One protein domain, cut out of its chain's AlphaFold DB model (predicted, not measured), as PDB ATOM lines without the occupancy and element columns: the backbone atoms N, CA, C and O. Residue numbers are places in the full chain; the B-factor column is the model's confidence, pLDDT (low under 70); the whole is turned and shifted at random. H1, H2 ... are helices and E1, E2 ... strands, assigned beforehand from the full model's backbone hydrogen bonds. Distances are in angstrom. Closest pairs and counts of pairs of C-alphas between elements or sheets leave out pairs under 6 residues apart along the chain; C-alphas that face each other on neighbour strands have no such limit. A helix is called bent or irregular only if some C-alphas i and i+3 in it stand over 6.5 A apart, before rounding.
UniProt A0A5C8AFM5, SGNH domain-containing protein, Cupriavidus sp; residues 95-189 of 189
ATOM      1  N   ILE A  95      90.398  59.683 110.447       93.94
ATOM      2  CA  ILE A  95      90.871  60.024 109.102       93.94
ATOM      3  C   ILE A  95      91.084  58.802 108.194       93.94
ATOM      4  O   ILE A  95      90.935  58.923 106.978       93.94
ATOM      5  N   TYR A  96      91.371  57.622 108.758       91.81
ATOM      6  CA  TYR A  96      91.524  56.395 107.974       91.81
ATOM      7  C   TYR A  96      90.187  55.911 107.407       91.81
ATOM      8  O   TYR A  96      90.113  55.532 106.241       91.81
ATOM      9  N   ILE A  97      89.112  55.980 108.197       91.44
ATOM     10  CA  ILE A  97      87.764  55.581 107.761       91.44
ATOM     11  C   ILE A  97      87.167  56.639 106.822       91.44
ATOM     12  O   ILE A  97      86.437  56.308 105.892       91.44
ATOM     13  N   MET A  98      87.520  57.912 107.019       90.88
ATOM     14  CA  MET A  98      87.095  59.017 106.154       90.88
ATOM     15  C   MET A  98      87.805  59.049 104.789       90.88
ATOM     16  O   MET A  98      87.419  59.833 103.923       90.88
ATOM     17  N   GLY A  99      88.834  58.221 104.577       90.19
ATOM     18  CA  GLY A  99      89.580  58.179 103.317       90.19
ATOM     19  C   GLY A  99      90.513  59.374 103.110       90.19
ATOM     20  O   GLY A  99      90.784  59.752 101.970       90.19
ATOM     21  N   CYS A 100      90.996  59.980 104.196       89.56
ATOM     22  CA  CYS A 100      91.989  61.058 104.142       89.56
ATOM     23  C   CYS A 100      93.416  60.531 103.918       89.56
ATOM     24  O   CYS A 100      94.305  61.317 103.593       89.56
ATOM     25  N   ASP A 101      93.616  59.220 104.104       92.88
ATOM     26  CA  ASP A 101      94.861  58.509 103.826       92.88
ATOM     27  C   ASP A 101      94.788  57.788 102.481       92.88
ATOM     28  O   ASP A 101      93.849  57.027 102.227       92.88
ATOM     29  N   ASP A 102      95.780  58.010 101.622       93.69
ATOM     30  CA  ASP A 102      95.878  57.297 100.352       93.69
ATOM     31  C   ASP A 102      96.775  56.052 100.449       93.69
ATOM     32  O   ASP A 102      97.832  56.045 101.092       93.69
ATOM     33  N   TRP A 103      96.361  54.983  99.760       91.81
ATOM     34  CA  TRP A 103      97.058  53.698  99.786       91.81
ATOM     35  C   TRP A 103      98.469  53.796  99.206       91.81
ATOM     36  O   TRP A 103      98.752  54.592  98.307       91.81
ATOM     37  N   TYR A 104      99.376  52.925  99.657       91.75
ATOM     38  CA  TYR A 104     100.775  53.040  99.259       91.75
ATOM     39  C   TYR A 104     100.997  52.904  97.741       91.75
ATOM     40  O   TYR A 104     101.885  53.549  97.209       91.75
ATOM     41  N   ARG A 105     100.156  52.172  96.999       94.62
ATOM     42  CA  ARG A 105     100.282  52.047  95.526       94.62
ATOM     43  C   ARG A 105      99.650  53.183  94.711       94.62
ATOM     44  O   ARG A 105      99.634  53.099  93.490       94.62
ATOM     45  N   SER A 106      99.087  54.199  95.353       94.69
ATOM     46  CA  SER A 106      98.428  55.320  94.682       94.69
ATOM     47  C   SER A 106      99.179  56.624  94.954       94.69
ATOM     48  O   SER A 106      99.811  56.772  95.994       94.69
ATOM     49  N   ALA A 107      99.157  57.557  94.005       95.25
ATOM     50  CA  ALA A 107      99.722  58.903  94.164       95.25
ATOM     51  C   ALA A 107      98.622  59.978  94.294       95.25
ATOM     52  O   ALA A 107      98.880  61.176  94.164       95.25
ATOM     53  N   ALA A 108      97.374  59.558  94.510       95.25
ATOM     54  CA  ALA A 108      96.241  60.458  94.622       95.25
ATOM     55  C   ALA A 108      96.309  61.235  95.939       95.25
ATOM     56  O   ALA A 108      96.515  60.680  97.013       95.25
ATOM     57  N   VAL A 109      96.093  62.544  95.873       95.38
ATOM     58  CA  VAL A 109      96.017  63.363  97.082       95.38
ATOM     59  C   VAL A 109      94.559  63.564  97.435       95.38
ATOM     60  O   VAL A 109      93.799  64.168  96.673       95.38
ATOM     61  N   ARG A 110      94.191  63.058  98.606       94.00
ATOM     62  CA  ARG A 110      92.879  63.228  99.219       94.00
ATOM     63  C   ARG A 110      93.015  64.238 100.347       94.00
ATOM     64  O   ARG A 110      94.004  64.215 101.074       94.00
ATOM     65  N   ILE A 111      92.056  65.151 100.444       94.00
ATOM     66  CA  ILE A 111      92.053  66.188 101.474       94.00
ATOM     67  C   ILE A 111      90.745  66.085 102.235       94.00
ATOM     68  O   ILE A 111      89.674  66.218 101.646       94.00
ATOM     69  N   CYS A 112      90.850  65.899 103.542       94.75
ATOM     70  CA  CYS A 112      89.732  66.065 104.457       94.75
ATOM     71  C   CYS A 112      89.837  67.422 105.140       94.75
ATOM     72  O   CYS A 112      90.934  67.851 105.498       94.75
ATOM     73  N   SER A 113      88.707  68.094 105.342       94.00
ATOM     74  CA  SER A 113      88.652  69.359 106.072       94.00
ATOM     75  C   SER A 113      87.803  69.238 107.327       94.00
ATOM     76  O   SER A 113      86.709  68.685 107.275       94.00
ATOM     77  N   PHE A 114      88.292  69.822 108.414       94.12
ATOM     78  CA  PHE A 114      87.632  69.893 109.713       94.12
ATOM     79  C   PHE A 114      87.539  71.355 110.171       94.12
ATOM     80  O   PHE A 114      88.357  72.192 109.770       94.12
ATOM     81  N   GLY A 115      86.551  71.659 111.012       91.50
ATOM     82  CA  GLY A 115      86.234  73.024 111.437       91.50
ATOM     83  C   GLY A 115      85.398  73.806 110.413       91.50
ATOM     84  O   GLY A 115      84.899  73.261 109.428       91.50
ATOM     85  N   GLY A 116      85.215  75.104 110.662       88.94
ATOM     86  CA  GLY A 116      84.371  75.963 109.826       88.94
ATOM     87  C   GLY A 116      85.020  76.321 108.487       88.94
ATOM     88  O   GLY A 116      86.171  76.746 108.440       88.94
ATOM     89  N   GLU A 117      84.264  76.245 107.386       86.69
ATOM     90  CA  GLU A 117      84.773  76.583 106.044       86.69
ATOM     91  C   GLU A 117      85.300  78.020 105.928       86.69
ATOM     92  O   GLU A 117      86.221  78.270 105.150       86.69
ATOM     93  N   LYS A 118      84.727  78.939 106.718       89.31
ATOM     94  CA  LYS A 118      85.063  80.372 106.781       89.31
ATOM     95  C   LYS A 118      85.969  80.732 107.965       89.31
ATOM     96  O   LYS A 118      85.983  81.883 108.394       89.31
ATOM     97  N   ALA A 119      86.671  79.758 108.545       92.56
ATOM     98  CA  ALA A 119      87.594  80.036 109.635       92.56
ATOM     99  C   ALA A 119      88.690  81.029 109.185       92.56
ATOM    100  O   ALA A 119      89.212  80.897 108.076       92.56
ATOM    101  N   PRO A 120      89.074  82.006 110.027       92.81
ATOM    102  CA  PRO A 120      90.066  83.026 109.674       92.81
ATOM    103  C   PRO A 120      91.485  82.471 109.499       92.81
ATOM    104  O   PRO A 120      92.351  83.162 108.966       92.81
ATOM    105  N   ARG A 121      91.755  81.253 109.982       94.38
ATOM    106  CA  ARG A 121      93.067  80.610 109.901       94.38
ATOM    107  C   ARG A 121      92.928  79.183 109.396       94.38
ATOM    108  O   ARG A 121      91.979  78.491 109.753       94.38
ATOM    109  N   THR A 122      93.893  78.742 108.596       94.62
ATOM    110  CA  THR A 122      93.963  77.365 108.097       94.62
ATOM    111  C   THR A 122      95.263  76.717 108.548       94.62
ATOM    112  O   THR A 122      96.332  77.305 108.401       94.62
ATOM    113  N   ALA A 123      95.167  75.509 109.094       95.44
ATOM    114  CA  ALA A 123      96.297  74.645 109.403       95.44
ATOM    115  C   ALA A 123      96.263  73.422 108.483       95.44
ATOM    116  O   ALA A 123      95.189  72.949 108.107       95.44
ATOM    117  N   VAL A 124      97.437  72.895 108.140       95.75
ATOM    118  CA  VAL A 124      97.566  71.674 107.341       95.75
ATOM    119  C   VAL A 124      98.335  70.632 108.142       95.75
ATOM    120  O   VAL A 124      99.460  70.880 108.566       95.75
ATOM    121  N   LEU A 125      97.734  69.459 108.314       96.00
ATOM    122  CA  LEU A 125      98.366  68.270 108.867       96.00
ATOM    123  C   LEU A 125      98.671  67.308 107.715       96.00
ATOM    124  O   LEU A 125      97.760  66.704 107.146       96.00
ATOM    125  N   MET A 126      99.949  67.201 107.348       95.94
ATOM    126  CA  MET A 126     100.398  66.448 106.176       95.94
ATOM    127  C   MET A 126     101.533  65.484 106.504       95.94
ATOM    128  O   MET A 126     102.516  65.880 107.127       95.94
ATOM    129  N   GLY A 127     101.423  64.238 106.040       95.81
ATOM    130  CA  GLY A 127     102.502  63.254 106.126       95.81
ATOM    131  C   GLY A 127     102.017  61.815 106.026       95.81
ATOM    132  O   GLY A 127     101.036  61.531 105.346       95.81
ATOM    133  N   ASP A 128     102.710  60.900 106.691       95.81
ATOM    134  CA  ASP A 128     102.384  59.474 106.680       95.81
ATOM    135  C   ASP A 128     101.589  59.032 107.914       95.81
ATOM    136  O   ASP A 128     100.989  59.841 108.625       95.81
ATOM    137  N   SER A 129     101.602  57.725 108.184       94.44
ATOM    138  CA  SER A 129     100.968  57.125 109.350       94.44
ATOM    139  C   SER A 129     101.399  57.767 110.664       94.44
ATOM    140  O   SER A 129     100.583  57.811 111.576       94.44
ATOM    141  N   HIS A 130     102.629  58.282 110.791       95.06
ATOM    142  CA  HIS A 130     103.056  58.954 112.019       95.06
ATOM    143  C   HIS A 130     102.294  60.259 112.202       95.06
ATOM    144  O   HIS A 130     101.724  60.485 113.264       95.06
ATOM    145  N   VAL A 131     102.220  61.084 111.155       95.31
ATOM    146  CA  VAL A 131     101.432  62.322 111.179       95.31
ATOM    147  C   VAL A 131      99.945  62.020 111.378       95.31
ATOM    148  O   VAL A 131      99.283  62.703 112.159       95.31
ATOM    149  N   GLY A 132      99.438  60.955 110.756       94.75
ATOM    150  CA  GLY A 132      98.073  60.482 110.963       94.75
ATOM    151  C   GLY A 132      97.754  60.175 112.430       94.75
ATOM    152  O   GLY A 132      96.672  60.524 112.895       94.75
ATOM    153  N   GLN A 133      98.699  59.614 113.195       94.75
ATOM    154  CA  GLN A 133      98.506  59.364 114.634       94.75
ATOM    155  C   GLN A 133      98.404  60.646 115.473       94.75
ATOM    156  O   GLN A 133      97.768  60.631 116.524       94.75
ATOM    157  N   TRP A 134      98.967  61.769 115.019       95.75
ATOM    158  CA  TRP A 134      98.833  63.059 115.713       95.75
ATOM    159  C   TRP A 134      97.484  63.741 115.466       95.75
ATOM    160  O   TRP A 134      97.158  64.711 116.157       95.75
ATOM    161  N   PHE A 135      96.678  63.244 114.519       96.31
ATOM    162  CA  PHE A 135      95.401  63.856 114.158       96.31
ATOM    163  C   PHE A 135      94.472  64.100 115.355       96.31
ATOM    164  O   PHE A 135      94.037  65.241 115.486       96.31
ATOM    165  N   PRO A 136      94.175  63.130 116.249       95.31
ATOM    166  CA  PRO A 136      93.219  63.364 117.333       95.31
ATOM    167  C   PRO A 136      93.629  64.527 118.245       95.31
ATOM    168  O   PRO A 136      92.791  65.346 118.621       95.31
ATOM    169  N   SER A 137      94.925  64.646 118.547       95.31
ATOM    170  CA  SER A 137      95.461  65.727 119.379       95.31
ATOM    171  C   SER A 137      95.437  67.077 118.664       95.31
ATOM    172  O   SER A 137      95.008  68.069 119.248       95.31
ATOM    173  N   VAL A 138      95.865  67.126 117.396       96.44
ATOM    174  CA  VAL A 138      95.865  68.364 116.598       96.44
ATOM    175  C   VAL A 138      94.439  68.842 116.336       96.44
ATOM    176  O   VAL A 138      94.150  70.024 116.500       96.44
ATOM    177  N   HIS A 139      93.538  67.928 115.977       96.06
ATOM    178  CA  HIS A 139      92.122  68.219 115.808       96.06
ATOM    179  C   HIS A 139      91.531  68.769 117.104       96.06
ATOM    180  O   HIS A 139      90.978  69.858 117.080       96.06
ATOM    181  N   GLY A 140      91.727  68.098 118.244       95.56
ATOM    182  CA  GLY A 140      91.215  68.573 119.533       95.56
ATOM    183  C   GLY A 140      91.737  69.953 119.953       95.56
ATOM    184  O   GLY A 140      91.008  70.707 120.586       95.56
ATOM    185  N   ALA A 141      92.972  70.312 119.586       95.25
ATOM    186  CA  ALA A 141      93.546  71.624 119.896       95.25
ATOM    187  C   ALA A 141      93.038  72.757 118.984       95.25
ATOM    188  O   ALA A 141      93.037  73.921 119.387       95.25
ATOM    189  N   LEU A 142      92.664  72.436 117.745       95.12
ATOM    190  CA  LEU A 142      92.227  73.410 116.742       95.12
ATOM    191  C   LEU A 142      90.702  73.493 116.613       95.12
ATOM    192  O   LEU A 142      90.184  74.493 116.105       95.12
ATOM    193  N   ASP A 143      89.992  72.465 117.071       88.38
ATOM    194  CA  ASP A 143      88.540  72.426 117.073       88.38
ATOM    195  C   ASP A 143      87.981  73.566 117.934       88.38
ATOM    196  O   ASP A 143      88.473  73.861 119.022       88.38
ATOM    197  N   ASN A 144      86.979  74.268 117.407       81.75
ATOM    198  CA  ASN A 144      86.391  75.477 118.002       81.75
ATOM    199  C   ASN A 144      87.357  76.661 118.252       81.75
ATOM    200  O   ASN A 144      86.941  77.682 118.796       81.75
ATOM    201  N   ALA A 145      88.613  76.599 117.800       88.94
ATOM    202  CA  ALA A 145      89.608  77.660 117.998       88.94
ATOM    203  C   ALA A 145      89.690  78.665 116.826       88.94
ATOM    204  O   ALA A 145      90.674  79.392 116.684       88.94
ATOM    205  N   GLY A 146      88.680  78.697 115.948       92.44
ATOM    206  CA  GLY A 146      88.687  79.548 114.751       92.44
ATOM    207  C   GLY A 146      89.683  79.091 113.679       92.44
ATOM    208  O   GLY A 146      90.163  79.911 112.894       92.44
ATOM    209  N   TRP A 147      89.994  77.794 113.643       96.69
ATOM    210  CA  TRP A 147      90.849  77.180 112.631       96.69
ATOM    211  C   TRP A 147      90.056  76.248 111.718       96.69
ATOM    212  O   TRP A 147      89.152  75.536 112.152       96.69
ATOM    213  N   ARG A 148      90.442  76.229 110.444       95.44
ATOM    214  CA  ARG A 148      90.135  75.161 109.498       95.44
ATOM    215  C   ARG A 148      91.340  74.234 109.442       95.44
ATOM    216  O   ARG A 148      92.446  74.688 109.158       95.44
ATOM    217  N   LEU A 149      91.145  72.949 109.697       96.06
ATOM    218  CA  LEU A 149      92.210  71.952 109.623       96.06
ATOM    219  C   LEU A 149      92.053  71.135 108.341       96.06
ATOM    220  O   LEU A 149      91.030  70.485 108.143       96.06
ATOM    221  N   LEU A 150      93.067  71.155 107.480       95.50
ATOM    222  CA  LEU A 150      93.168  70.277 106.317       95.50
ATOM    223  C   LEU A 150      94.070  69.094 106.661       95.50
ATOM    224  O   LEU A 150      95.194  69.291 107.117       95.50
ATOM    225  N   VAL A 151      93.600  67.873 106.426       96.56
ATOM    226  CA  VAL A 151      94.361  66.644 106.671       96.56
ATOM    227  C   VAL A 151      94.642  65.954 105.349       96.56
ATOM    228  O   VAL A 151      93.721  65.714 104.565       96.56
ATOM    229  N   ILE A 152      95.920  65.666 105.110       95.88
ATOM    230  CA  ILE A 152      96.435  65.129 103.850       95.88
ATOM    231  C   ILE A 152      97.464  64.048 104.181       95.88
ATOM    232  O   ILE A 152      98.627  64.369 104.429       95.88
ATOM    233  N   THR A 153      97.065  62.775 104.209       96.44
ATOM    234  CA  THR A 153      97.996  61.697 104.571       96.44
ATOM    235  C   THR A 153      98.188  60.662 103.472       96.44
ATOM    236  O   THR A 153      97.346  60.478 102.588       96.44
ATOM    237  N   LYS A 154      99.352  60.009 103.495       95.81
ATOM    238  CA  LYS A 154      99.659  58.876 102.627       95.81
ATOM    239  C   LYS A 154     100.443  57.809 103.366       95.81
ATOM    240  O   LYS A 154     101.547  58.045 103.864       95.81
ATOM    241  N   SER A 155      99.934  56.586 103.296       94.69
ATOM    242  CA  SER A 155     100.576  55.401 103.849       94.69
ATOM    243  C   SER A 155     102.057  55.279 103.452       94.69
ATOM    244  O   SER A 155     102.419  55.187 102.271       94.69
ATOM    245  N   SER A 156     102.913  55.222 104.479       94.94
ATOM    246  CA  SER A 156     104.364  54.995 104.386       94.94
ATOM    247  C   SER A 156     105.150  56.036 103.574       94.94
ATOM    248  O   SER A 156     106.230  55.715 103.083       94.94
ATOM    249  N   CYS A 157     104.624  57.252 103.399       96.12
ATOM    250  CA  CYS A 157     105.271  58.309 102.624       96.12
ATOM    251  C   CYS A 157     105.807  59.451 103.507       96.12
ATOM    252  O   CYS A 157     105.069  60.392 103.809       96.12
ATOM    253  N   PRO A 158     107.081  59.403 103.929       94.06
ATOM    254  CA  PRO A 158     107.641  60.452 104.769       94.06
ATOM    255  C   PRO A 158     107.809  61.763 103.987       94.06
ATOM    256  O   PRO A 158     108.129  61.774 102.795       94.06
ATOM    257  N   MET A 159     107.658  62.889 104.686       94.50
ATOM    258  CA  MET A 159     107.823  64.240 104.130       94.50
ATOM    259  C   MET A 159     109.301  64.648 104.040       94.50
ATOM    260  O   MET A 159     109.720  65.653 104.606       94.50
ATOM    261  N   VAL A 160     110.097  63.842 103.339       93.94
ATOM    262  CA  VAL A 160     111.529  64.072 103.104       93.94
ATOM    263  C   VAL A 160     111.780  64.152 101.607       93.94
ATOM    264  O   VAL A 160     111.302  63.304 100.851       93.94
ATOM    265  N   ASP A 161     112.548  65.154 101.182       92.06
ATOM    266  CA  ASP A 161     112.908  65.341  99.778       92.06
ATOM    267  C   ASP A 161     114.110  64.488  99.360       92.06
ATOM    268  O   ASP A 161     115.207  64.979  99.112       92.06
ATOM    269  N   ALA A 162     113.900  63.173  99.354       93.94
ATOM    270  CA  ALA A 162     114.882  62.195  98.906       93.94
ATOM    271  C   ALA A 162     114.191  60.976  98.272       93.94
ATOM    272  O   ALA A 162     113.051  60.663  98.638       93.94
ATOM    273  N   PRO A 163     114.864  60.257  97.353       93.56
ATOM    274  CA  PRO A 163     114.431  58.938  96.909       93.56
ATOM    275  C   PRO A 163     114.417  57.949  98.077       93.56
ATOM    276  O   PRO A 163     115.340  57.917  98.890       93.56
ATOM    277  N   ILE A 164     113.379  57.115  98.149       94.75
ATOM    278  CA  ILE A 164     113.223  56.125  99.220       94.75
ATOM    279  C   ILE A 164     112.923  54.770  98.603       94.75
ATOM    280  O   ILE A 164     111.998  54.633  97.804       94.75
ATOM    281  N   PHE A 165     113.676  53.750  98.999       96.19
ATOM    282  CA  PHE A 165     113.355  52.368  98.670       96.19
ATOM    283  C   PHE A 165     112.295  51.838  99.638       96.19
ATOM    284  O   PHE A 165     112.504  51.856 100.851       96.19
ATOM    285  N   TYR A 166     111.174  51.327  99.119       95.06
ATOM    286  CA  TYR A 166     110.127  50.754  99.962       95.06
ATOM    287  C   TYR A 166     110.009  49.245  99.763       95.06
ATOM    288  O   TYR A 166     109.501  48.764  98.749       95.06
ATOM    289  N   ALA A 167     110.433  48.486 100.776       95.00
ATOM    290  CA  ALA A 167     110.532  47.028 100.720       95.00
ATOM    291  C   ALA A 167     109.216  46.319 100.351       95.00
ATOM    292  O   ALA A 167     109.249  45.309  99.657       95.00
ATOM    293  N   ARG A 168     108.049  46.859 100.744       91.69
ATOM    294  CA  ARG A 168     106.746  46.261 100.384       91.69
ATOM    295  C   ARG A 168     106.404  46.371  98.895       91.69
ATOM    296  O   ARG A 168     105.563  45.616  98.413       91.69
ATOM    297  N   ILE A 169     107.013  47.317  98.179       92.25
ATOM    298  CA  ILE A 169     106.860  47.473  96.724       92.25
ATOM    299  C   ILE A 169     108.073  46.882  95.986       92.25
ATOM    300  O   ILE A 169     107.933  46.463  94.842       92.25
ATOM    301  N   GLY A 170     109.238  46.795  96.639       96.12
ATOM    302  CA  GLY A 170     110.451  46.183  96.087       96.12
ATOM    303  C   GLY A 170     111.221  47.085  95.120       96.12
ATOM    304  O   GLY A 170     112.054  46.600  94.362       96.12
ATOM    305  N   ARG A 171     110.936  48.390  95.124       96.81
ATOM    306  CA  ARG A 171     111.613  49.404  94.307       96.81
ATOM    307  C   ARG A 171     111.590  50.764  94.994       96.81
ATOM    308  O   ARG A 171     111.013  50.922  96.073       96.81
ATOM    309  N   GLU A 172     112.201  51.746  94.341       97.25
ATOM    310  CA  GLU A 172     112.009  53.150  94.685       97.25
ATOM    311  C   GLU A 172     110.516  53.504  94.721       97.25
ATOM    312  O   GLU A 172     109.718  53.097  93.864       97.25
ATOM    313  N   TYR A 173     110.145  54.253  95.753       97.12
ATOM    314  CA  TYR A 173     108.778  54.594  96.078       97.12
ATOM    315  C   TYR A 173     108.323  55.869  95.352       97.12
ATOM    316  O   TYR A 173     107.998  56.890  95.961       97.12
ATOM    317  N   THR A 174     108.285  55.803  94.024       97.19
ATOM    318  CA  THR A 174     107.964  56.937  93.143       97.19
ATOM    319  C   THR A 174     106.581  57.540  93.402       97.19
ATOM    320  O   THR A 174     106.400  58.746  93.271       97.19
ATOM    321  N   GLU A 175     105.600  56.734  93.814       96.62
ATOM    322  CA  GLU A 175     104.252  57.200  94.157       96.62
ATOM    323  C   GLU A 175     104.256  58.136  95.369       96.62
ATOM    324  O   GLU A 175     103.435  59.047  95.443       96.62
ATOM    325  N   CYS A 176     105.175  57.934  96.319       96.94
ATOM    326  CA  CYS A 176     105.350  58.848  97.443       96.94
ATOM    327  C   CYS A 176     105.904  60.199  96.981       96.94
ATOM    328  O   CYS A 176     105.363  61.233  97.365       96.94
ATOM    329  N   ALA A 177     106.922  60.199  96.116       96.56
ATOM    330  CA  ALA A 177     107.479  61.431  95.561       96.56
ATOM    331  C   ALA A 177     106.414  62.229  94.786       96.56
ATOM    332  O   ALA A 177     106.167  63.394  95.091       96.56
ATOM    333  N   GLN A 178     105.695  61.566  93.873       96.88
ATOM    334  CA  GLN A 178     104.618  62.186  93.092       96.88
ATOM    335  C   GLN A 178     103.503  62.752  93.981       96.88
ATOM    336  O   GLN A 178     103.032  63.870  93.764       96.88
ATOM    337  N   TRP A 179     103.083  61.993  94.996       97.00
ATOM    338  CA  TRP A 179     102.080  62.450  95.954       97.00
ATOM    339  C   TRP A 179     102.559  63.668  96.747       97.00
ATOM    340  O   TRP A 179     101.802  64.627  96.882       97.00
ATOM    341  N   ARG A 180     103.805  63.658  97.236       96.62
ATOM    342  CA  ARG A 180     104.392  64.734  98.046       96.62
ATOM    343  C   ARG A 180     104.442  66.043  97.269       96.62
ATOM    344  O   ARG A 180     103.984  67.066  97.778       96.62
ATOM    345  N   ASP A 181     104.904  66.001  96.024       95.69
ATOM    346  CA  ASP A 181     104.933  67.175  95.151       95.69
ATOM    347  C   ASP A 181     103.527  67.727  94.920       95.69
ATOM    348  O   ASP A 181     103.269  68.924  95.083       95.69
ATOM    349  N   ALA A 182     102.578  66.843  94.610       95.50
ATOM    350  CA  ALA A 182     101.198  67.230  94.372       95.50
ATOM    351  C   ALA A 182     100.512  67.755  95.651       95.50
ATOM    352  O   ALA A 182      99.661  68.646  95.579       95.50
ATOM    353  N   ALA A 183     100.839  67.218  96.826       95.00
ATOM    354  CA  ALA A 183     100.301  67.657  98.109       95.00
ATOM    355  C   ALA A 183     100.828  69.055  98.468       95.00
ATOM    356  O   ALA A 183     100.038  69.954  98.758       95.00
ATOM    357  N   LEU A 184     102.138  69.282  98.329       94.62
ATOM    358  CA  LEU A 184     102.762  70.590  98.549       94.62
ATOM    359  C   LEU A 184     102.208  71.663  97.604       94.62
ATOM    360  O   LEU A 184     101.961  72.789  98.032       94.62
ATOM    361  N   GLN A 185     101.953  71.326  96.336       94.19
ATOM    362  CA  GLN A 185     101.327  72.250  95.385       94.19
ATOM    363  C   GLN A 185      99.925  72.696  95.822       94.19
ATOM    364  O   GLN A 185      99.557  73.848  95.595       94.19
ATOM    365  N   ARG A 186      99.146  71.813  96.460       88.88
ATOM    366  CA  ARG A 186      97.802  72.141  96.963       88.88
ATOM    367  C   ARG A 186      97.835  73.047  98.195       88.88
ATOM    368  O   ARG A 186      96.874  73.770  98.405       88.88
ATOM    369  N   CYS A 187      98.923  73.044  98.965       84.50
ATOM    370  CA  CYS A 187      99.086  73.896 100.150       84.50
ATOM    371  C   CYS A 187      99.682  75.277  99.864       84.50
ATOM    372  O   CYS A 187      99.657  76.138 100.735       84.50
ATOM    373  N   ARG A 188     100.254  75.489  98.673       78.75
ATOM    374  CA  ARG A 188     100.810  76.789  98.257       78.75
ATOM    375  C   ARG A 188      99.759  77.759  97.703       78.75
ATOM    376  O   ARG A 188     100.113  78.894  97.400       78.75
ATOM    377  N   ARG A 189      98.526  77.298  97.499       56.91
ATOM    378  CA  ARG A 189      97.394  78.096  97.015       56.91
ATOM    379  C   ARG A 189      96.554  78.563  98.191       56.91
ATOM    380  O   ARG A 189      96.053  79.699  98.099       56.91
TER     381      ARG A 189
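This is residues 95 to 189 of the 189 residues of the protein "SGNH domain-containing protein" of Cupriavidus sp (UniProt A0A5C8AFM5). A narrow sheet of three strands is the middle layer between two helices, H1 over one face and H2 over the other, both running along the strands. A long link, residues 155 to 173, loops out beyond one end of the sheet, up to 23 A from the mean of the C-alphas. The printed part has 95 residues, with E1, E2, H1, E3 and H2 in that order; the mixed sheet runs E1, E3, E2, and the class is mixed helices and strands, with under half of the residues in named elements. The whole is compact, with a radius of gyration of the C-alphas of 13.8 A, yet elongated, spanning 44 by 25 by 19 A.

Residues 101 to 102 pair in parallel with residues 153 to 154 of E3, residues 147 to 154. E1, residues 112 to 114, is an edge strand antiparallel to E3, with N 114 and O 149 2.8 A apart. E2, residues 121 to 127, is the other edge strand, parallel to E3, with N 125 and O 150 2.8 A apart. H1, residues 129 to 142, is on the sheet over E3 at a height of 9.1 A; their closest C-alphas, Gly 132 and Thr 153, are 6.5 A apart. E2, H1 and E3 form a strand-helix-strand unit, two parallel neighbour strands joined through a helix, with a right-handed crossover. H2, residues 174 to 187, is on the opposite face over E3 and E2 at a height of 9.4 A, giving three layers, helices on both faces of a sheet; its closest C-alpha to E3 is Ala 183, 7.4 A from Ile 152. H1 and H2 are apart. Each O i to N i+4 pair is within hydrogen-bond range in H2, and 6 of 10 are in H1.

E1 begins at C-alpha 112 (89.732, 66.065, 104.457) and measures 6.8 A, E2 20.1 A and E3 22.6 A. H1 measures 19.9 A and is irregular, with C-alphas 133 and 136 7.2 A apart. H2 measures 20.4 A and ends at C-alpha 187 (99.086, 73.896, 100.150).

The C-alphas farthest apart, Pro 120 and Gly 170, are 44.2 A apart. The printed part has no cut; the link E3 to H2 is long. Residue 189, the chain's last, has a pLDDT under 70.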